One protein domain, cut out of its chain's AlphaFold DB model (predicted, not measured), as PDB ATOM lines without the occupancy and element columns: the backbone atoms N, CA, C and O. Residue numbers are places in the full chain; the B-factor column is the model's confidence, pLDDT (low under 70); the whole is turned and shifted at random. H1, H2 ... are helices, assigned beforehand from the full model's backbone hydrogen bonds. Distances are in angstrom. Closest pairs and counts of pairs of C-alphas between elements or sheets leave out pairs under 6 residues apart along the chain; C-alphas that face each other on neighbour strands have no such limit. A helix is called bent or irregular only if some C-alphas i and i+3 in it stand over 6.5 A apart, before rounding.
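AT A GLANCE: This is residues 2 to 153 of the 328 residues of an uncharacterized protein of Acinetobacter sp. ANC 4178 (UniProt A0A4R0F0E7). A long, slender up-and-down bundle of four helical rods, H1, H2b, H3 and H4, each running against the one before it, has the arm H2a across one end. H3 and H2b lie on opposite sides of the long pair H1 and H4, and at the other end residues 2 to 7 of H1 and 140 to 153 of H4 stick out. The 152 printed residues include four named helices, H1 to H4 in chain order, and no named strand: all helix. The whole is loose, with a radius of gyration of the C-alphas of 20.6 A, and spans 74 by 25 by 19 A.

HOW THE PARTS SIT: H4, residues 107 to 153, has a kink of 26 degrees near residue 114. H2, residues 44 to 76, assigned as one helix by its hydrogen bonds, is bent: C-alphas 56 and 59 are 7.6 A apart. Its arms, H2a, residues 44 to 56, and H2b, residues 59 to 76, are about perpendicular at 90 degrees. With residues 114 to 129 alone, H4 touches H2b at a shallow tilt of 26 degrees, the same way; the closest C-alphas, of Thr 64 and Met 118, are 5.1 A apart. H4 and H3, residues 86 to 97, form a helical hairpin, closest at C-alphas 91 and 124, 6.5 A. H1, residues 2 to 37, touches H2b, opposite ways at 17 degrees, a shallow tilt, with C-alphas 30 and 68 closest at 5.5 A. H1 touches H3 with residues 14 to 29 alone, closest at C-alphas 22 and 92, 6.2 A. H2b and H3 are apart. Every O i to N i+4 pair is within hydrogen-bond range in H1 and H2b, against 6 of 9 in H2a, 41 of 43 in H4 and 3 of 8 in H3, where 6 of 9 O i to N i+3 pairs are within range.

IN THESE COORDINATES: H4 measures 67.5 A and ends at C-alpha 153, (-18.018, -7.278, -20.215). H1 measures 53.4 A from C-alpha 2 at (-17.596, -27.491, -27.373). H2a, H2b and H3 measure 19.6 A, 25.9 A and 20.2 A.

THE WHOLE: The C-alphas of Asp 45 and Asp 152, the two farthest apart, are 75.1 A apart. The printed part has no cut, and its three links are short. Residues 2 to 9 and 82 to 83 have pLDDT under 70.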
ATOM      1  N   SER A   2     -17.033 -26.251 -26.790       48.09
ATOM      2  CA  SER A   2     -17.596 -27.491 -27.373       48.09
ATOM      3  C   SER A   2     -19.111 -27.617 -27.197       48.09
ATOM      4  O   SER A   2     -19.804 -27.949 -28.149       48.09
ATOM      5  N   ASP A   3     -19.637 -27.285 -26.019       40.81
ATOM      6  CA  ASP A   3     -21.042 -27.584 -25.690       40.81
ATOM      7  C   ASP A   3     -22.025 -26.648 -26.406       40.81
ATOM      8  O   ASP A   3     -23.109 -27.062 -26.813       40.81
ATOM      9  N   LEU A   4     -21.602 -25.406 -26.663       49.62
ATOM     10  CA  LEU A   4     -22.367 -24.445 -27.462       49.62
ATOM     11  C   LEU A   4     -22.467 -24.894 -28.931       49.62
ATOM     12  O   LEU A   4     -23.516 -24.760 -29.553       49.62
ATOM     13  N   ALA A   5     -21.388 -25.463 -29.476       51.75
ATOM     14  CA  ALA A   5     -21.353 -25.961 -30.850       51.75
ATOM     15  C   ALA A   5     -22.204 -27.232 -31.035       51.75
ATOM     16  O   ALA A   5     -22.818 -27.411 -32.085       51.75
ATOM     17  N   ILE A   6     -22.281 -28.089 -30.009       54.84
ATOM     18  CA  ILE A   6     -23.124 -29.296 -30.015       54.84
ATOM     19  C   ILE A   6     -24.616 -28.923 -29.983       54.84
ATOM     20  O   ILE A   6     -25.397 -29.485 -30.753       54.84
ATOM     21  N   GLY A   7     -25.004 -27.944 -29.156       59.06
ATOM     22  CA  GLY A   7     -26.392 -27.468 -29.064       59.06
ATOM     23  C   GLY A   7     -26.904 -26.784 -30.339       59.06
ATOM     24  O   GLY A   7     -28.038 -27.003 -30.749       59.06
ATOM     25  N   VAL A   8     -26.059 -26.003 -31.021       60.69
ATOM     26  CA  VAL A   8     -26.428 -25.354 -32.297       60.69
ATOM     27  C   VAL A   8     -26.667 -26.383 -33.406       60.69
ATOM     28  O   VAL A   8     -27.576 -26.221 -34.217       60.69
ATOM     29  N   ARG A   9     -25.889 -27.472 -33.420       61.12
ATOM     30  CA  ARG A   9     -26.021 -28.537 -34.423       61.12
ATOM     31  C   ARG A   9     -27.339 -29.305 -34.278       61.12
ATOM     32  O   ARG A   9     -28.018 -29.530 -35.267       61.12
ATOM     33  N   THR A  10     -27.746 -29.601 -33.042       73.12
ATOM     34  CA  THR A  10     -28.999 -30.325 -32.752       73.12
ATOM     35  C   THR A  10     -30.255 -29.517 -33.085       73.12
ATOM     36  O   THR A  10     -31.239 -30.085 -33.549       73.12
ATOM     37  N   VAL A  11     -30.241 -28.194 -32.893       77.94
ATOM     38  CA  VAL A  11     -31.386 -27.337 -33.260       77.94
ATOM     39  C   VAL A  11     -31.559 -27.255 -34.776       77.94
ATOM     40  O   VAL A  11     -32.685 -27.316 -35.263       77.94
ATOM     41  N   LYS A  12     -30.455 -27.150 -35.522       81.00
ATOM     42  CA  LYS A  12     -30.493 -27.104 -36.985       81.00
ATOM     43  C   LYS A  12     -31.061 -28.390 -37.582       81.00
ATOM     44  O   LYS A  12     -31.966 -28.315 -38.405       81.00
ATOM     45  N   ASP A  13     -30.566 -29.540 -37.133       83.50
ATOM     46  CA  ASP A  13     -31.008 -30.836 -37.655       83.50
ATOM     47  C   ASP A  13     -32.527 -31.028 -37.437       83.50
ATOM     48  O   ASP A  13     -33.244 -31.427 -38.355       83.50
ATOM     49  N   ASN A  14     -33.047 -30.628 -36.267       86.62
ATOM     50  CA  ASN A  14     -34.487 -30.650 -35.977       86.62
ATOM     51  C   ASN A  14     -35.292 -29.670 -36.851       86.62
ATOM     52  O   ASN A  14     -36.407 -29.978 -37.274       86.62
ATOM     53  N   ASN A  15     -34.753 -28.477 -37.121       89.69
ATOM     54  CA  ASN A  15     -35.399 -27.504 -38.001       89.69
ATOM     55  C   ASN A  15     -35.508 -28.035 -39.437       89.69
ATOM     56  O   ASN A  15     -36.567 -27.917 -40.053       89.69
ATOM     57  N   ASP A  16     -34.438 -28.636 -39.958       89.62
ATOM     58  CA  ASP A  16     -34.423 -29.204 -41.305       89.62
ATOM     59  C   ASP A  16     -35.468 -30.335 -41.433       89.62
ATOM     60  O   ASP A  16     -36.180 -30.413 -42.437       89.62
ATOM     61  N   GLU A  17     -35.636 -31.173 -40.404       90.88
ATOM     62  CA  GLU A  17     -36.672 -32.218 -40.371       90.88
ATOM     63  C   GLU A  17     -38.095 -31.635 -40.440       90.88
ATOM     64  O   GLU A  17     -38.904 -32.056 -41.274       90.88
ATOM     65  N   ILE A  18     -38.398 -30.633 -39.607       91.06
ATOM     66  CA  ILE A  18     -39.716 -29.977 -39.577       91.06
ATOM     67  C   ILE A  18     -40.027 -29.323 -40.923       91.06
ATOM     68  O   ILE A  18     -41.139 -29.463 -41.439       91.06
ATOM     69  N   LEU A  19     -39.053 -28.622 -41.503       91.62
ATOM     70  CA  LEU A  19     -39.238 -27.900 -42.755       91.62
ATOM     71  C   LEU A  19     -39.476 -28.858 -43.922       91.62
ATOM     72  O   LEU A  19     -40.396 -28.641 -44.710       91.62
ATOM     73  N   ASN A  20     -38.722 -29.959 -43.984       92.44
ATOM     74  CA  ASN A  20     -38.939 -31.015 -44.971       92.44
ATOM     75  C   ASN A  20     -40.329 -31.649 -44.832       92.44
ATOM     76  O   ASN A  20     -41.009 -31.875 -45.835       92.44
ATOM     77  N   LYS A  21     -40.780 -31.908 -43.599       93.44
ATOM     78  CA  LYS A  21     -42.122 -32.446 -43.345       93.44
ATOM     79  C   LYS A  21     -43.212 -31.492 -43.849       93.44
ATOM     80  O   LYS A  21     -44.046 -31.901 -44.656       93.44
ATOM     81  N   LEU A  22     -43.166 -30.224 -43.439       93.00
ATOM     82  CA  LEU A  22     -44.142 -29.205 -43.848       93.00
ATOM     83  C   LEU A  22     -44.139 -28.975 -45.360       93.00
ATOM     84  O   LEU A  22     -45.196 -28.819 -45.969       93.00
ATOM     85  N   PHE A  23     -42.955 -28.980 -45.973       94.38
ATOM     86  CA  PHE A  23     -42.800 -28.852 -47.414       94.38
ATOM     87  C   PHE A  23     -43.517 -29.984 -48.158       94.38
ATOM     88  O   PHE A  23     -44.299 -29.723 -49.074       94.38
ATOM     89  N   ASN A  24     -43.314 -31.231 -47.724       94.81
ATOM     90  CA  ASN A  24     -43.962 -32.403 -48.312       94.81
ATOM     91  C   ASN A  24     -45.487 -32.382 -48.122       94.81
ATOM     92  O   ASN A  24     -46.233 -32.726 -49.037       94.81
ATOM     93  N   GLU A  25     -45.970 -31.956 -46.955       94.81
ATOM     94  CA  GLU A  25     -47.405 -31.840 -46.673       94.81
ATOM     95  C   GLU A  25     -48.078 -30.763 -47.528       94.81
ATOM     96  O   GLU A  25     -49.118 -31.024 -48.137       94.81
ATOM     97  N   ALA A  26     -47.457 -29.583 -47.634       94.94
ATOM     98  CA  ALA A  26     -47.939 -28.488 -48.470       94.94
ATOM     99  C   ALA A  26     -47.946 -28.874 -49.959       94.94
ATOM    100  O   ALA A  26     -48.925 -28.604 -50.660       94.94
ATOM    101  N   HIS A  27     -46.907 -29.575 -50.429       95.69
ATOM    102  CA  HIS A  27     -46.892 -30.170 -51.767       95.69
ATOM    103  C   HIS A  27     -48.019 -31.181 -51.964       95.69
ATOM    104  O   HIS A  27     -48.721 -31.123 -52.968       95.69
ATOM    105  N   GLY A  28     -48.263 -32.048 -50.981       95.38
ATOM    106  CA  GLY A  28     -49.364 -33.004 -51.039       95.38
ATOM    107  C   GLY A  28     -50.742 -32.341 -51.143       95.38
ATOM    108  O   GLY A  28     -51.627 -32.889 -51.795       95.38
ATOM    109  N   VAL A  29     -50.940 -31.170 -50.525       95.88
ATOM    110  CA  VAL A  29     -52.168 -30.368 -50.679       95.88
ATOM    111  C   VAL A  29     -52.244 -29.729 -52.066       95.88
ATOM    112  O   VAL A  29     -53.296 -29.764 -52.702       95.88
ATOM    113  N   TYR A  30     -51.140 -29.176 -52.567       96.75
ATOM    114  CA  TYR A  30     -51.079 -28.627 -53.922       96.75
ATOM    115  C   TYR A  30     -51.404 -29.689 -54.985       96.75
ATOM    116  O   TYR A  30     -52.213 -29.442 -55.882       96.75
ATOM    117  N   ASP A  31     -50.836 -30.887 -54.863       96.44
ATOM    118  CA  ASP A  31     -51.103 -32.002 -55.774       96.44
ATOM    119  C   ASP A  31     -52.557 -32.473 -55.669       96.44
ATOM    120  O   ASP A  31     -53.210 -32.694 -56.689       96.44
ATOM    121  N   TYR A  32     -53.093 -32.569 -54.447       96.31
ATOM    122  CA  TYR A  32     -54.503 -32.875 -54.196       96.31
ATOM    123  C   TYR A  32     -55.442 -31.900 -54.922       96.31
ATOM    124  O   TYR A  32     -56.341 -32.333 -55.638       96.31
ATOM    125  N   LEU A  33     -55.207 -30.589 -54.799       95.62
ATOM    126  CA  LEU A  33     -56.047 -29.570 -55.433       95.62
ATOM    127  C   LEU A  33     -55.984 -29.631 -56.967       95.62
ATOM    128  O   LEU A  33     -57.001 -29.432 -57.630       95.62
ATOM    129  N   ASN A  34     -54.818 -29.948 -57.542       95.06
ATOM    130  CA  ASN A  34     -54.686 -30.144 -58.988       95.06
ATOM    131  C   ASN A  34     -55.432 -31.397 -59.470       95.06
ATOM    132  O   ASN A  34     -56.134 -31.342 -60.477       95.06
ATOM    133  N   LYS A  35     -55.344 -32.508 -58.732       94.44
ATOM    134  CA  LYS A  35     -56.116 -33.724 -59.032       94.44
ATOM    135  C   LYS A  35     -57.619 -33.485 -58.917       94.44
ATOM    136  O   LYS A  35     -58.379 -33.928 -59.775       94.44
ATOM    137  N   LEU A  36     -58.045 -32.737 -57.896       92.81
ATOM    138  CA  LEU A  36     -59.438 -32.332 -57.733       92.81
ATOM    139  C   LEU A  36     -59.904 -31.496 -58.929       92.81
ATOM    140  O   LEU A  36     -60.952 -31.788 -59.489       92.81
ATOM    141  N   LYS A  37     -59.098 -30.529 -59.389       92.56
ATOM    142  CA  LYS A  37     -59.379 -29.719 -60.588       92.56
ATOM    143  C   LYS A  37     -59.583 -30.552 -61.851       92.56
ATOM    144  O   LYS A  37     -60.444 -30.220 -62.666       92.56
ATOM    145  N   ASN A  38     -58.825 -31.636 -61.991       91.31
ATOM    146  CA  ASN A  38     -58.943 -32.573 -63.106       91.31
ATOM    147  C   ASN A  38     -60.105 -33.573 -62.944       91.31
ATOM    148  O   ASN A  38     -60.390 -34.324 -63.874       91.31
ATOM    149  N   GLY A  39     -60.781 -33.590 -61.789       88.94
ATOM    150  CA  GLY A  39     -61.853 -34.534 -61.470       88.94
ATOM    151  C   GLY A  39     -61.373 -35.932 -61.063       88.94
ATOM    152  O   GLY A  39     -62.193 -36.828 -60.933       88.94
ATOM    153  N   GLU A  40     -60.071 -36.133 -60.830       91.38
ATOM    154  CA  GLU A  40     -59.476 -37.446 -60.509       91.38
ATOM    155  C   GLU A  40     -59.862 -37.968 -59.111       91.38
ATOM    156  O   GLU A  40     -59.667 -39.140 -58.806       91.38
ATOM    157  N   LEU A  41     -60.381 -37.089 -58.248       92.25
ATOM    158  CA  LEU A  41     -60.769 -37.378 -56.859       92.25
ATOM    159  C   LEU A  41     -62.290 -37.406 -56.662       92.25
ATOM    160  O   LEU A  41     -62.790 -37.296 -55.539       92.25
ATOM    161  N   VAL A  42     -63.018 -37.500 -57.773       90.94
ATOM    162  CA  VAL A  42     -64.474 -37.551 -57.828       90.94
ATOM    163  C   VAL A  42     -64.872 -38.890 -58.434       90.94
ATOM    164  O   VAL A  42     -64.365 -39.265 -59.488       90.94
ATOM    165  N   SER A  43     -65.774 -39.617 -57.779       91.19
ATOM    166  CA  SER A  43     -66.260 -40.897 -58.295       91.19
ATOM    167  C   SER A  43     -67.054 -40.735 -59.599       91.19
ATOM    168  O   SER A  43     -67.672 -39.696 -59.853       91.19
ATOM    169  N   ASP A  44     -67.070 -41.787 -60.423       90.00
ATOM    170  CA  ASP A  44     -67.703 -41.771 -61.751       90.00
ATOM    171  C   ASP A  44     -69.184 -41.352 -61.709       90.00
ATOM    172  O   ASP A  44     -69.659 -40.638 -62.592       90.00
ATOM    173  N   ASP A  45     -69.911 -41.732 -60.655       88.44
ATOM    174  CA  ASP A  45     -71.323 -41.390 -60.439       88.44
ATOM    175  C   ASP A  45     -71.561 -39.917 -60.056       88.44
ATOM    176  O   ASP A  45     -72.693 -39.440 -60.121       88.44
ATOM    177  N   ALA A  46     -70.515 -39.174 -59.682       90.06
ATOM    178  CA  ALA A  46     -70.584 -37.762 -59.299       90.06
ATOM    179  C   ALA A  46     -69.943 -36.809 -60.322       90.06
ATOM    180  O   ALA A  46     -70.065 -35.588 -60.189       90.06
ATOM    181  N   ILE A  47     -69.283 -37.338 -61.357       89.88
ATOM    182  CA  ILE A  47     -68.412 -36.559 -62.246       89.88
ATOM    183  C   ILE A  47     -69.161 -35.518 -63.091       89.88
ATOM    184  O   ILE A  47     -68.640 -34.437 -63.358       89.88
ATOM    185  N   GLU A  48     -70.399 -35.808 -63.498       89.50
ATOM    186  CA  GLU A  48     -71.230 -34.874 -64.271       89.50
ATOM    187  C   GLU A  48     -71.671 -33.682 -63.411       89.50
ATOM    188  O   GLU A  48     -71.549 -32.524 -63.820       89.50
ATOM    189  N   THR A  49     -72.078 -33.961 -62.171       89.19
ATOM    190  CA  THR A  49     -72.400 -32.941 -61.167       89.19
ATOM    191  C   THR A  49     -71.170 -32.095 -60.845       89.19
ATOM    192  O   THR A  49     -71.256 -30.867 -60.813       89.19
ATOM    193  N   PHE A  50     -70.004 -32.730 -60.686       90.88
ATOM    194  CA  PHE A  50     -68.743 -32.030 -60.468       90.88
ATOM    195  C   PHE A  50     -68.379 -31.101 -61.626       90.88
ATOM    196  O   PHE A  50     -68.016 -29.963 -61.366       90.88
ATOM    197  N   LYS A  51     -68.517 -31.523 -62.893       90.12
ATOM    198  CA  LYS A  51     -68.233 -30.651 -64.051       90.12
ATOM    199  C   LYS A  51     -69.040 -29.355 -64.001       90.12
ATOM    200  O   LYS A  51     -68.472 -28.280 -64.178       90.12
ATOM    201  N   LYS A  52     -70.331 -29.448 -63.668       88.06
ATOM    202  CA  LYS A  52     -71.209 -28.283 -63.505       88.06
ATOM    203  C   LYS A  52     -70.767 -27.374 -62.353       88.06
ATOM    204  O   LYS A  52     -70.786 -26.155 -62.490       88.06
ATOM    205  N   TYR A  53     -70.352 -27.952 -61.224       86.25
ATOM    206  CA  TYR A  53     -69.788 -27.181 -60.114       86.25
ATOM    207  C   TYR A  53     -68.433 -26.563 -60.464       86.25
ATOM    208  O   TYR A  53     -68.182 -25.425 -60.090       86.25
ATOM    209  N   ASN A  54     -67.577 -27.263 -61.206       84.94
ATOM    210  CA  ASN A  54     -66.248 -26.796 -61.586       84.94
ATOM    211  C   ASN A  54     -66.320 -25.575 -62.515       84.94
ATOM    212  O   ASN A  54     -65.515 -24.660 -62.385       84.94
ATOM    213  N   GLU A  55     -67.325 -25.494 -63.392       85.31
ATOM    214  CA  GLU A  55     -67.581 -24.288 -64.197       85.31
ATOM    215  C   GLU A  55     -67.907 -23.058 -63.332       85.31
ATOM    216  O   GLU A  55     -67.515 -21.941 -63.670       85.31
ATOM    217  N   LEU A  56     -68.581 -23.254 -62.195       85.81
ATOM    218  CA  LEU A  56     -68.947 -22.185 -61.258       85.81
ATOM    219  C   LEU A  56     -67.831 -21.870 -60.248       85.81
ATOM    220  O   LEU A  56     -67.646 -20.717 -59.863       85.81
ATOM    221  N   LEU A  57     -67.092 -22.890 -59.808       88.69
ATOM    222  CA  LEU A  57     -66.103 -22.817 -58.728       88.69
ATOM    223  C   LEU A  57     -64.656 -22.740 -59.225       88.69
ATOM    224  O   LEU A  57     -63.753 -22.569 -58.406       88.69
ATOM    225  N   GLY A  58     -64.415 -22.819 -60.536       88.81
ATOM    226  CA  GLY A  58     -63.071 -22.863 -61.118       88.81
ATOM    227  C   GLY A  58     -62.170 -21.718 -60.653       88.81
ATOM    228  O   GLY A  58     -61.012 -21.945 -60.315       88.81
ATOM    229  N   PHE A  59     -62.725 -20.509 -60.509       92.06
ATOM    230  CA  PHE A  59     -61.994 -19.361 -59.959       92.06
ATOM    231  C   PHE A  59     -61.535 -19.578 -58.506       92.06
ATOM    232  O   PHE A  59     -60.393 -19.277 -58.161       92.06
ATOM    233  N   VAL A  60     -62.412 -20.112 -57.648       92.31
ATOM    234  CA  VAL A  60     -62.096 -20.385 -56.234       92.31
ATOM    235  C   VAL A  60     -61.029 -21.469 -56.141       92.31
ATOM    236  O   VAL A  60     -60.081 -21.344 -55.366       92.31
ATOM    237  N   LEU A  61     -61.148 -22.512 -56.961       93.69
ATOM    238  CA  LEU A  61     -60.175 -23.593 -57.025       93.69
ATOM    239  C   LEU A  61     -58.797 -23.089 -57.484       93.69
ATOM    240  O   LEU A  61     -57.795 -23.410 -56.848       93.69
ATOM    241  N   ASP A  62     -58.744 -22.235 -58.506       94.75
ATOM    242  CA  ASP A  62     -57.502 -21.626 -58.996       94.75
ATOM    243  C   ASP A  62     -56.817 -20.743 -57.945       94.75
ATOM    244  O   ASP A  62     -55.609 -20.861 -57.717       94.75
ATOM    245  N   GLU A  63     -57.573 -19.896 -57.243       95.06
ATOM    246  CA  GLU A  63     -57.028 -19.080 -56.151       95.06
ATOM    247  C   GLU A  63     -56.595 -19.933 -54.943       95.06
ATOM    248  O   GLU A  63     -55.618 -19.601 -54.259       95.06
ATOM    249  N   THR A  64     -57.247 -21.075 -54.706       95.62
ATOM    250  CA  THR A  64     -56.848 -22.036 -53.664       95.62
ATOM    251  C   THR A  64     -55.536 -22.735 -54.034       95.62
ATOM    252  O   THR A  64     -54.612 -22.778 -53.219       95.62
ATOM    253  N   ILE A  65     -55.390 -23.192 -55.285       96.44
ATOM    254  CA  ILE A  65     -54.142 -23.770 -55.820       96.44
ATOM    255  C   ILE A  65     -52.995 -22.759 -55.727       96.44
ATOM    256  O   ILE A  65     -51.893 -23.085 -55.279       96.44
ATOM    257  N   LYS A  66     -53.249 -21.505 -56.107       96.81
ATOM    258  CA  LYS A  66     -52.280 -20.411 -55.994       96.81
ATOM    259  C   LYS A  66     -51.876 -20.151 -54.543       96.81
ATOM    260  O   LYS A  66     -50.694 -19.950 -54.275       96.81
ATOM    261  N   SER A  67     -52.823 -20.205 -53.606       96.00
ATOM    262  CA  SER A  67     -52.542 -20.071 -52.170       96.00
ATOM    263  C   SER A  67     -51.639 -21.205 -51.664       96.00
ATOM    264  O   SER A  67     -50.659 -20.932 -50.973       96.00
ATOM    265  N   ALA A  68     -51.895 -22.454 -52.076       96.31
ATOM    266  CA  ALA A  68     -51.034 -23.594 -51.749       96.31
ATOM    267  C   ALA A  68     -49.617 -23.427 -52.330       96.31
ATOM    268  O   ALA A  68     -48.627 -23.637 -51.633       96.31
ATOM    269  N   LYS A  69     -49.503 -22.963 -53.581       96.75
ATOM    270  CA  LYS A  69     -48.207 -22.683 -54.217       96.75
ATOM    271  C   LYS A  69     -47.421 -21.588 -53.490       96.75
ATOM    272  O   LYS A  69     -46.216 -21.726 -53.292       96.75
ATOM    273  N   ASN A  70     -48.087 -20.512 -53.079       96.38
ATOM    274  CA  ASN A  70     -47.453 -19.432 -52.322       96.38
ATOM    275  C   ASN A  70     -46.954 -19.911 -50.952       96.38
ATOM    276  O   ASN A  70     -45.884 -19.493 -50.520       96.38
ATOM    277  N   LEU A  71     -47.698 -20.803 -50.294       96.06
ATOM    278  CA  LEU A  71     -47.272 -21.429 -49.045       96.06
ATOM    279  C   LEU A  71     -46.006 -22.276 -49.233       96.06
ATOM    280  O   LEU A  71     -45.067 -22.143 -48.455       96.06
ATOM    281  N   ILE A  72     -45.943 -23.089 -50.290       96.00
ATOM    282  CA  ILE A  72     -44.748 -23.881 -50.625       96.00
ATOM    283  C   ILE A  72     -43.526 -22.971 -50.808       96.00
ATOM    284  O   ILE A  72     -42.478 -23.217 -50.214       96.00
ATOM    285  N   LEU A  73     -43.672 -21.892 -51.584       95.44
ATOM    286  CA  LEU A  73     -42.596 -20.921 -51.801       95.44
ATOM    287  C   LEU A  73     -42.165 -20.237 -50.498       95.44
ATOM    288  O   LEU A  73     -40.978 -19.997 -50.304       95.44
ATOM    289  N   LEU A  74     -43.105 -19.922 -49.603       93.81
ATOM    290  CA  LEU A  74     -42.778 -19.364 -48.292       93.81
ATOM    291  C   LEU A  74     -41.936 -20.351 -47.477       93.81
ATOM    292  O   LEU A  74     -40.888 -19.959 -46.975       93.81
ATOM    293  N   ILE A  75     -42.351 -21.621 -47.403       93.12
ATOM    294  CA  ILE A  75     -41.650 -22.674 -46.650       93.12
ATOM    295  C   ILE A  75     -40.224 -22.883 -47.181       93.12
ATOM    296  O   ILE A  75     -39.289 -22.967 -46.391       93.12
ATOM    297  N   GLN A  76     -40.033 -22.900 -48.505       92.19
ATOM    298  CA  GLN A  76     -38.709 -23.059 -49.130       92.19
ATOM    299  C   GLN A  76     -37.720 -21.940 -48.789       92.19
ATOM    300  O   GLN A  76     -36.512 -22.161 -48.826       92.19
ATOM    301  N   ASN A  77     -38.219 -20.741 -48.491       89.88
ATOM    302  CA  ASN A  77     -37.393 -19.564 -48.239       89.88
ATOM    303  C   ASN A  77     -37.077 -19.346 -46.749       89.88
ATOM    304  O   ASN A  77     -36.470 -18.334 -46.401       89.88
ATOM    305  N   ILE A  78     -37.489 -20.251 -45.858       88.44
ATOM    306  CA  ILE A  78     -37.190 -20.142 -44.425       88.44
ATOM    307  C   ILE A  78     -35.744 -20.586 -44.166       88.44
ATOM    308  O   ILE A  78     -35.357 -21.707 -44.487       88.44
ATOM    309  N   ASP A  79     -34.949 -19.714 -43.539       83.25
ATOM    310  CA  ASP A  79     -33.578 -20.029 -43.119       83.25
ATOM    311  C   ASP A  79     -33.576 -20.837 -41.809       83.25
ATOM    312  O   ASP A  79     -33.887 -20.318 -40.732       83.25
ATOM    313  N   THR A  80     -33.179 -22.109 -41.886       79.31
ATOM    314  CA  THR A  80     -33.123 -23.023 -40.733       79.31
ATOM    315  C   THR A  80     -31.976 -22.734 -39.766       79.31
ATOM    316  O   THR A  80     -31.968 -23.268 -38.655       79.31
ATOM    317  N   ASN A  81     -31.027 -21.864 -40.135       73.56
ATOM    318  CA  ASN A  81     -29.868 -21.548 -39.300       73.56
ATOM    319  C   ASN A  81     -30.149 -20.467 -38.248       73.56
ATOM    320  O   ASN A  81     -29.375 -20.332 -37.302       73.56
ATOM    321  N   GLN A  82     -31.209 -19.670 -38.416       66.88
ATOM    322  CA  GLN A  82     -31.391 -18.439 -37.635       66.88
ATOM    323  C   GLN A  82     -32.450 -18.535 -36.534       66.88
ATOM    324  O   GLN A  82     -32.386 -17.766 -35.575       66.88
ATOM    325  N   CYS A  83     -33.406 -19.462 -36.638       68.81
ATOM    326  CA  CYS A  83     -34.546 -19.537 -35.724       68.81
ATOM    327  C   CYS A  83     -34.907 -20.983 -35.393       68.81
ATOM    328  O   CYS A  83     -34.892 -21.845 -36.262       68.81
ATOM    329  N   ASN A  84     -35.309 -21.247 -34.150       79.75
ATOM    330  CA  ASN A  84     -35.987 -22.495 -33.815       79.75
ATOM    331  C   ASN A  84     -37.405 -22.458 -34.414       79.75
ATOM    332  O   ASN A  84     -38.189 -21.576 -34.057       79.75
ATOM    333  N   ILE A  85     -37.736 -23.396 -35.303       85.62
ATOM    334  CA  ILE A  85     -39.040 -23.456 -35.985       85.62
ATOM    335  C   ILE A  85     -39.973 -24.543 -35.432       85.62
ATOM    336  O   ILE A  85     -40.969 -24.873 -36.068       85.62
ATOM    337  N   SER A  86     -39.709 -25.059 -34.225       84.94
ATOM    338  CA  SER A  86     -40.517 -26.101 -33.556       84.94
ATOM    339  C   SER A  86     -42.024 -25.827 -33.601       84.94
ATOM    340  O   SER A  86     -42.825 -26.719 -33.867       84.94
ATOM    341  N   TYR A  87     -42.428 -24.572 -33.392       83.12
ATOM    342  CA  TYR A  87     -43.837 -24.178 -33.381       83.12
ATOM    343  C   TYR A  87     -44.525 -24.316 -34.745       83.12
ATOM    344  O   TYR A  87     -45.745 -24.489 -34.794       83.12
ATOM    345  N   MET A  88     -43.768 -24.306 -35.849       88.31
ATOM    346  CA  MET A  88     -44.317 -24.528 -37.188       88.31
ATOM    347  C   MET A  88     -44.846 -25.950 -37.371       88.31
ATOM    348  O   MET A  88     -45.719 -26.158 -38.202       88.31
ATOM    349  N   GLN A  89     -44.424 -26.918 -36.552       87.25
ATOM    350  CA  GLN A  89     -44.954 -28.282 -36.604       87.25
ATOM    351  C   GLN A  89     -46.473 -28.346 -36.355       87.25
ATOM    352  O   GLN A  89     -47.138 -29.255 -36.846       87.25
ATOM    353  N   SER A  90     -47.048 -27.357 -35.658       88.12
ATOM    354  CA  SER A  90     -48.500 -27.249 -35.438       88.12
ATOM    355  C   SER A  90     -49.318 -27.090 -36.730       88.12
ATOM    356  O   SER A  90     -50.504 -27.414 -36.748       88.12
ATOM    357  N   VAL A  91     -48.682 -26.652 -37.823       89.75
ATOM    358  CA  VAL A  91     -49.290 -26.476 -39.151       89.75
ATOM    359  C   VAL A  91     -49.566 -27.808 -39.861       89.75
ATOM    360  O   VAL A  91     -50.436 -27.868 -40.729       89.75
ATOM    361  N   SER A  92     -48.873 -28.880 -39.471       88.75
ATOM    362  CA  SER A  92     -48.979 -30.199 -40.108       88.75
ATOM    363  C   SER A  92     -50.402 -30.764 -40.047       88.75
ATOM    364  O   SER A  92     -50.958 -31.172 -41.065       88.75
ATOM    365  N   PHE A  93     -51.058 -30.670 -38.885       88.75
ATOM    366  CA  PHE A  93     -52.418 -31.184 -38.706       88.75
ATOM    367  C   PHE A  93     -53.452 -30.499 -39.627       88.75
ATOM    368  O   PHE A  93     -54.158 -31.203 -40.351       88.75
ATOM    369  N   PRO A  94     -53.543 -29.152 -39.691       89.31
ATOM    370  CA  PRO A  94     -54.415 -28.480 -40.654       89.31
ATOM    371  C   PRO A  94     -54.178 -28.866 -42.124       89.31
ATOM    372  O   PRO A  94     -55.141 -28.920 -42.887       89.31
ATOM    373  N   LEU A  95     -52.931 -29.135 -42.532       89.88
ATOM    374  CA  LEU A  95     -52.611 -29.547 -43.906       89.88
ATOM    375  C   LEU A  95     -53.085 -30.971 -44.217       89.88
ATOM    376  O   LEU A  95     -53.539 -31.240 -45.331       89.88
ATOM    377  N   GLU A  96     -53.005 -31.880 -43.246       89.19
ATOM    378  CA  GLU A  96     -53.476 -33.259 -43.403       89.19
ATOM    379  C   GLU A  96     -55.001 -33.334 -43.593       89.19
ATOM    380  O   GLU A  96     -55.475 -34.108 -44.427       89.19
ATOM    381  N   VAL A  97     -55.766 -32.490 -42.891       90.25
ATOM    382  CA  VAL A  97     -57.244 -32.521 -42.878       90.25
ATOM    383  C   VAL A  97     -57.885 -32.000 -44.179       90.25
ATOM    384  O   VAL A  97     -59.058 -32.264 -44.437       90.25
ATOM    385  N   ILE A  98     -57.132 -31.304 -45.038       92.00
ATOM    386  CA  ILE A  98     -57.639 -30.745 -46.309       92.00
ATOM    387  C   ILE A  98     -58.027 -31.837 -47.324       92.00
ATOM    388  O   ILE A  98     -58.896 -31.628 -48.169       92.00
ATOM    389  N   LYS A  99     -57.379 -33.003 -47.278       91.50
ATOM    390  CA  LYS A  99     -57.518 -34.031 -48.318       91.50
ATOM    391  C   LYS A  99     -58.822 -34.814 -48.138       91.50
ATOM    392  O   LYS A  99     -58.966 -35.561 -47.172       91.50
ATOM    393  N   LYS A 100     -59.746 -34.684 -49.094       91.44
ATOM    394  CA  LYS A 100     -61.044 -35.383 -49.118       91.44
ATOM    395  C   LYS A 100     -61.403 -35.922 -50.502       91.44
ATOM    396  O   LYS A 100     -61.140 -35.264 -51.505       91.44
ATOM    397  N   GLU A 101     -62.051 -37.080 -50.551       90.56
ATOM    398  CA  GLU A 101     -62.613 -37.654 -51.781       90.56
ATOM    399  C   GLU A 101     -64.118 -37.373 -51.876       90.56
ATOM    400  O   GLU A 101     -64.823 -37.347 -50.858       90.56
ATOM    401  N   TYR A 102     -64.615 -37.186 -53.101       92.31
ATOM    402  CA  TYR A 102     -66.013 -36.835 -53.345       92.31
ATOM    403  C   TYR A 102     -66.750 -37.926 -54.122       92.31
ATOM    404  O   TYR A 102     -66.249 -38.488 -55.092       92.31
ATOM    405  N   ASN A 103     -67.980 -38.190 -53.701       92.56
ATOM    406  CA  ASN A 103     -68.940 -39.069 -54.345       92.56
ATOM    407  C   ASN A 103     -70.322 -38.409 -54.396       92.56
ATOM    408  O   ASN A 103     -70.520 -37.289 -53.922       92.56
ATOM    409  N   SER A 104     -71.309 -39.106 -54.956       89.69
ATOM    410  CA  SER A 104     -72.660 -38.561 -55.147       89.69
ATOM    411  C   SER A 104     -73.337 -38.080 -53.857       89.69
ATOM    412  O   SER A 104     -74.230 -37.236 -53.922       89.69
ATOM    413  N   LYS A 105     -72.914 -38.565 -52.680       91.94
ATOM    414  CA  LYS A 105     -73.499 -38.196 -51.381       91.94
ATOM    415  C   LYS A 105     -72.940 -36.896 -50.808       91.94
ATOM    416  O   LYS A 105     -73.683 -36.198 -50.128       91.94
ATOM    417  N   ASN A 106     -71.670 -36.578 -51.058       92.75
ATOM    418  CA  ASN A 106     -70.975 -35.429 -50.455       92.75
ATOM    419  C   ASN A 106     -70.477 -34.397 -51.483       92.75
ATOM    420  O   ASN A 106     -69.889 -33.394 -51.098       92.75
ATOM    421  N   ILE A 107     -70.734 -34.583 -52.784       91.06
ATOM    422  CA  ILE A 107     -70.281 -33.646 -53.826       91.06
ATOM    423  C   ILE A 107     -70.783 -32.209 -53.623       91.06
ATOM    424  O   ILE A 107     -70.120 -31.260 -54.027       91.06
ATOM    425  N   ASN A 108     -71.930 -32.030 -52.962       90.00
ATOM    426  CA  ASN A 108     -72.472 -30.704 -52.659       90.00
ATOM    427  C   ASN A 108     -71.656 -29.950 -51.591       90.00
ATOM    428  O   ASN A 108     -71.764 -28.732 -51.507       90.00
ATOM    429  N   GLU A 109     -70.830 -30.646 -50.803       92.81
ATOM    430  CA  GLU A 109     -69.977 -30.053 -49.763       92.81
ATOM    431  C   GLU A 109     -68.693 -29.435 -50.343       92.81
ATOM    432  O   GLU A 109     -68.014 -28.666 -49.666       92.81
ATOM    433  N   ILE A 110     -68.371 -29.717 -51.615       92.31
ATOM    434  CA  ILE A 110     -67.110 -29.305 -52.247       92.31
ATOM    435  C   ILE A 110     -66.887 -27.793 -52.211       92.31
ATOM    436  O   ILE A 110     -65.758 -27.329 -52.077       92.31
ATOM    437  N   GLN A 111     -67.961 -27.010 -52.323       91.00
ATOM    438  CA  GLN A 111     -67.876 -25.560 -52.278       91.00
ATOM    439  C   GLN A 111     -67.382 -25.093 -50.907       91.00
ATOM    440  O   GLN A 111     -66.412 -24.337 -50.826       91.00
ATOM    441  N   ASP A 112     -68.029 -25.562 -49.842       92.50
ATOM    442  CA  ASP A 112     -67.686 -25.197 -48.469       92.50
ATOM    443  C   ASP A 112     -66.284 -25.700 -48.113       92.50
ATOM    444  O   ASP A 112     -65.482 -24.964 -47.535       92.50
ATOM    445  N   ASP A 113     -65.939 -26.913 -48.546       93.62
ATOM    446  CA  ASP A 113     -64.612 -27.493 -48.355       93.62
ATOM    447  C   ASP A 113     -63.507 -26.701 -49.065       93.62
ATOM    448  O   ASP A 113     -62.432 -26.503 -48.488       93.62
ATOM    449  N   LEU A 114     -63.755 -26.173 -50.268       93.06
ATOM    450  CA  LEU A 114     -62.800 -25.312 -50.972       93.06
ATOM    451  C   LEU A 114     -62.602 -23.970 -50.265       93.06
ATOM    452  O   LEU A 114     -61.460 -23.537 -50.083       93.06
ATOM    453  N   TYR A 115     -63.679 -23.321 -49.814       93.81
ATOM    454  CA  TYR A 115     -63.565 -22.074 -49.052       93.81
ATOM    455  C   TYR A 115     -62.841 -22.284 -47.718       93.81
ATOM    456  O   TYR A 115     -61.961 -21.489 -47.369       93.81
ATOM    457  N   ASN A 116     -63.143 -23.377 -47.015       94.94
ATOM    458  CA  ASN A 116     -62.449 -23.769 -45.790       94.94
ATOM    459  C   ASN A 116     -60.963 -24.030 -46.057       94.94
ATOM    460  O   ASN A 116     -60.109 -23.499 -45.347       94.94
ATOM    461  N   THR A 117     -60.640 -24.766 -47.123       95.44
ATOM    462  CA  THR A 117     -59.257 -25.040 -47.539       95.44
ATOM    463  C   THR A 117     -58.495 -23.750 -47.833       95.44
ATOM    464  O   THR A 117     -57.387 -23.556 -47.333       95.44
ATOM    465  N   MET A 118     -59.090 -22.822 -48.590       94.75
ATOM    466  CA  MET A 118     -58.480 -21.520 -48.859       94.75
ATOM    467  C   MET A 118     -58.243 -20.727 -47.565       94.75
ATOM    468  O   MET A 118     -57.190 -20.104 -47.410       94.75
ATOM    469  N   GLY A 119     -59.201 -20.753 -46.634       93.88
ATOM    470  CA  GLY A 119     -59.075 -20.127 -45.318       93.88
ATOM    471  C   GLY A 119     -57.918 -20.706 -44.503       93.88
ATOM    472  O   GLY A 119     -57.082 -19.949 -44.008       93.88
ATOM    473  N   ILE A 120     -57.821 -22.038 -44.437       95.81
ATOM    474  CA  ILE A 120     -56.739 -22.755 -43.750       95.81
ATOM    475  C   ILE A 120     -55.382 -22.380 -44.353       95.81
ATOM    476  O   ILE A 120     -54.485 -21.966 -43.621       95.81
ATOM    477  N   LEU A 121     -55.232 -22.442 -45.679       96.31
ATOM    478  CA  LEU A 121     -53.971 -22.114 -46.354       96.31
ATOM    479  C   LEU A 121     -53.526 -20.670 -46.092       96.31
ATOM    480  O   LEU A 121     -52.349 -20.427 -45.826       96.31
ATOM    481  N   LYS A 122     -54.458 -19.710 -46.121       95.44
ATOM    482  CA  LYS A 122     -54.164 -18.301 -45.814       95.44
ATOM    483  C   LYS A 122     -53.782 -18.095 -44.349       95.44
ATOM    484  O   LYS A 122     -52.858 -17.332 -44.075       95.44
ATOM    485  N   ALA A 123     -54.454 -18.777 -43.422       95.19
ATOM    486  CA  ALA A 123     -54.129 -18.713 -42.000       95.19
ATOM    487  C   ALA A 123     -52.730 -19.278 -41.718       95.19
ATOM    488  O   ALA A 123     -51.938 -18.641 -41.026       95.19
ATOM    489  N   ILE A 124     -52.400 -20.425 -42.320       95.69
ATOM    490  CA  ILE A 124     -51.070 -21.032 -42.231       95.69
ATOM    491  C   ILE A 124     -50.005 -20.087 -42.791       95.69
ATOM    492  O   ILE A 124     -48.993 -19.846 -42.135       95.69
ATOM    493  N   TYR A 125     -50.234 -19.534 -43.985       95.44
ATOM    494  CA  TYR A 125     -49.309 -18.588 -44.603       95.44
ATOM    495  C   TYR A 125     -49.044 -17.392 -43.680       95.44
ATOM    496  O   TYR A 125     -47.892 -17.068 -43.403       95.44
ATOM    497  N   GLY A 126     -50.107 -16.772 -43.155       94.94
ATOM    498  CA  GLY A 126     -49.996 -15.631 -42.248       94.94
ATOM    499  C   GLY A 126     -49.261 -15.970 -40.951       94.94
ATOM    500  O   GLY A 126     -48.456 -15.166 -40.481       94.94
ATOM    501  N   PHE A 127     -49.486 -17.166 -40.399       94.06
ATOM    502  CA  PHE A 127     -48.774 -17.652 -39.219       94.06
ATOM    503  C   PHE A 127     -47.270 -17.807 -39.480       94.06
ATOM    504  O   PHE A 127     -46.462 -17.261 -38.728       94.06
ATOM    505  N   ILE A 128     -46.888 -18.503 -40.556       92.31
ATOM    506  CA  ILE A 128     -45.478 -18.744 -40.896       92.31
ATOM    507  C   ILE A 128     -44.759 -17.427 -41.207       92.31
ATOM    508  O   ILE A 128     -43.652 -17.208 -40.714       92.31
ATOM    509  N   ASP A 129     -45.377 -16.536 -41.987       92.12
ATOM    510  CA  ASP A 129     -44.760 -15.256 -42.341       92.12
ATOM    511  C   ASP A 129     -44.584 -14.350 -41.114       92.12
ATOM    512  O   ASP A 129     -43.499 -13.807 -40.903       92.12
ATOM    513  N   SER A 130     -45.599 -14.265 -40.245       91.81
ATOM    514  CA  SER A 130     -45.499 -13.498 -38.994       91.81
ATOM    515  C   SER A 130     -44.381 -14.034 -38.104       91.81
ATOM    516  O   SER A 130     -43.553 -13.266 -37.619       91.81
ATOM    517  N   TYR A 131     -44.297 -15.361 -37.952       88.75
ATOM    518  CA  TYR A 131     -43.248 -15.995 -37.158       88.75
ATOM    519  C   TYR A 131     -41.847 -15.703 -37.710       88.75
ATOM    520  O   TYR A 131     -40.926 -15.409 -36.946       88.75
ATOM    521  N   ARG A 132     -41.678 -15.742 -39.038       86.81
ATOM    522  CA  ARG A 132     -40.412 -15.398 -39.702       86.81
ATOM    523  C   ARG A 132     -40.018 -13.946 -39.425       86.81
ATOM    524  O   ARG A 132     -38.900 -13.691 -38.981       86.81
ATOM    525  N   VAL A 133     -40.936 -13.004 -39.646       88.00
ATOM    526  CA  VAL A 133     -40.693 -11.565 -39.449       88.00
ATOM    527  C   VAL A 133     -40.382 -11.242 -37.985       88.00
ATOM    528  O   VAL A 133     -39.469 -10.460 -37.703       88.00
ATOM    529  N   ASP A 134     -41.103 -11.844 -37.042       87.50
ATOM    530  CA  ASP A 134     -40.862 -11.636 -35.615       87.50
ATOM    531  C   ASP A 134     -39.537 -12.264 -35.165       87.50
ATOM    532  O   ASP A 134     -38.804 -11.645 -34.389       87.50
ATOM    533  N   GLY A 135     -39.170 -13.426 -35.713       83.06
ATOM    534  CA  GLY A 135     -37.858 -14.040 -35.505       83.06
ATOM    535  C   GLY A 135     -36.708 -13.137 -35.964       83.06
ATOM    536  O   GLY A 135     -35.769 -12.897 -35.205       83.06
ATOM    537  N   GLU A 136     -36.808 -12.555 -37.163       83.25
ATOM    538  CA  GLU A 136     -35.822 -11.598 -37.688       83.25
ATOM    539  C   GLU A 136     -35.690 -10.354 -36.793       83.25
ATOM    540  O   GLU A 136     -34.581  -9.904 -36.483       83.25
ATOM    541  N   ARG A 137     -36.820  -9.803 -36.327       85.25
ATOM    542  CA  ARG A 137     -36.837  -8.651 -35.411       85.25
ATOM    543  C   ARG A 137     -36.200  -8.981 -34.070       85.25
ATOM    544  O   ARG A 137     -35.381  -8.204 -33.576       85.25
ATOM    545  N   TYR A 138     -36.558 -10.124 -33.496       82.44
ATOM    546  CA  TYR A 138     -36.033 -10.569 -32.214       82.44
ATOM    547  C   TYR A 138     -34.524 -10.815 -32.296       82.44
ATOM    548  O   TYR A 138     -33.781 -10.295 -31.464       82.44
ATOM    549  N   ASN A 139     -34.050 -11.483 -33.352       80.50
ATOM    550  CA  ASN A 139     -32.623 -11.682 -33.612       80.50
ATOM    551  C   ASN A 139     -31.871 -10.358 -33.770       80.50
ATOM    552  O   ASN A 139     -30.769 -10.208 -33.241       80.50
ATOM    553  N   LYS A 140     -32.457  -9.362 -34.440       83.25
ATOM    554  CA  LYS A 140     -31.846  -8.033 -34.571       83.25
ATOM    555  C   LYS A 140     -31.706  -7.316 -33.222       83.25
ATOM    556  O   LYS A 140     -30.665  -6.723 -32.963       83.25
ATOM    557  N   ILE A 141     -32.728  -7.379 -32.371       82.19
ATOM    558  CA  ILE A 141     -32.720  -6.742 -31.042       82.19
ATOM    559  C   ILE A 141     -31.771  -7.473 -30.086       82.19
ATOM    560  O   ILE A 141     -31.002  -6.842 -29.363       82.19
ATOM    561  N   LEU A 142     -31.802  -8.807 -30.078       80.50
ATOM    562  CA  LEU A 142     -30.910  -9.602 -29.242       80.50
ATOM    563  C   LEU A 142     -29.461  -9.452 -29.669       80.50
ATOM    564  O   LEU A 142     -28.609  -9.266 -28.810       80.50
ATOM    565  N   SER A 143     -29.164  -9.524 -30.968       79.31
ATOM    566  CA  SER A 143     -27.785  -9.411 -31.448       79.31
ATOM    567  C   SER A 143     -27.175  -8.062 -31.084       79.31
ATOM    568  O   SER A 143     -26.062  -8.043 -30.567       79.31
ATOM    569  N   SER A 144     -27.902  -6.951 -31.248       80.25
ATOM    570  CA  SER A 144     -27.387  -5.639 -30.847       80.25
ATOM    571  C   SER A 144     -27.136  -5.562 -29.341       80.25
ATOM    572  O   SER A 144     -26.060  -5.137 -28.925       80.25
ATOM    573  N   ARG A 145     -28.080  -6.038 -28.519       81.88
ATOM    574  CA  ARG A 145     -27.951  -5.979 -27.057       81.88
ATOM    575  C   ARG A 145     -26.887  -6.930 -26.512       81.88
ATOM    576  O   ARG A 145     -26.173  -6.573 -25.582       81.88
ATOM    577  N   ILE A 146     -26.762  -8.128 -27.076       82.94
ATOM    578  CA  ILE A 146     -25.724  -9.098 -26.703       82.94
ATOM    579  C   ILE A 146     -24.345  -8.561 -27.082       82.94
ATOM    580  O   ILE A 146     -23.416  -8.715 -26.297       82.94
ATOM    581  N   VAL A 147     -24.199  -7.929 -28.252       81.31
ATOM    582  CA  VAL A 147     -22.932  -7.304 -28.661       81.31
ATOM    583  C   VAL A 147     -22.549  -6.178 -27.702       81.31
ATOM    584  O   VAL A 147     -21.402  -6.145 -27.272       81.31
ATOM    585  N   GLU A 148     -23.497  -5.324 -27.314       88.06
ATOM    586  CA  GLU A 148     -23.287  -4.262 -26.318       88.06
ATOM    587  C   GLU A 148     -22.836  -4.841 -24.964       88.06
ATOM    588  O   GLU A 148     -21.783  -4.474 -24.455       88.06
ATOM    589  N   ILE A 149     -23.560  -5.835 -24.430       86.06
ATOM    590  CA  ILE A 149     -23.209  -6.501 -23.162       86.06
ATOM    591  C   ILE A 149     -21.840  -7.194 -23.246       86.06
ATOM    592  O   ILE A 149     -21.087  -7.205 -22.274       86.06
ATOM    593  N   LEU A 150     -21.510  -7.805 -24.388       85.00
ATOM    594  CA  LEU A 150     -20.205  -8.435 -24.599       85.00
ATOM    595  C   LEU A 150     -19.073  -7.410 -24.636       85.00
ATOM    596  O   LEU A 150     -17.969  -7.737 -24.202       85.00
ATOM    597  N   ASP A 151     -19.319  -6.220 -25.174       87.75
ATOM    598  CA  ASP A 151     -18.329  -5.148 -25.217       87.75
ATOM    599  C   ASP A 151     -18.087  -4.567 -23.818       87.75
ATOM    600  O   ASP A 151     -16.940  -4.511 -23.366       87.75
ATOM    601  N   ASP A 152     -19.160  -4.297 -23.069       90.75
ATOM    602  CA  ASP A 152     -19.086  -3.878 -21.664       90.75
ATOM    603  C   ASP A 152     -18.343  -4.917 -20.808       90.75
ATOM    604  O   ASP A 152     -17.397  -4.593 -20.091       90.75
ATOM    605  N   ALA A 153     -18.682  -6.203 -20.951       89.00
ATOM    606  CA  ALA A 153     -18.018  -7.278 -20.215       89.00
ATOM    607  C   ALA A 153     -16.524  -7.416 -20.566       89.00
ATOM    608  O   ALA A 153     -15.717  -7.796 -19.713       89.00
TER     609      ALA A 153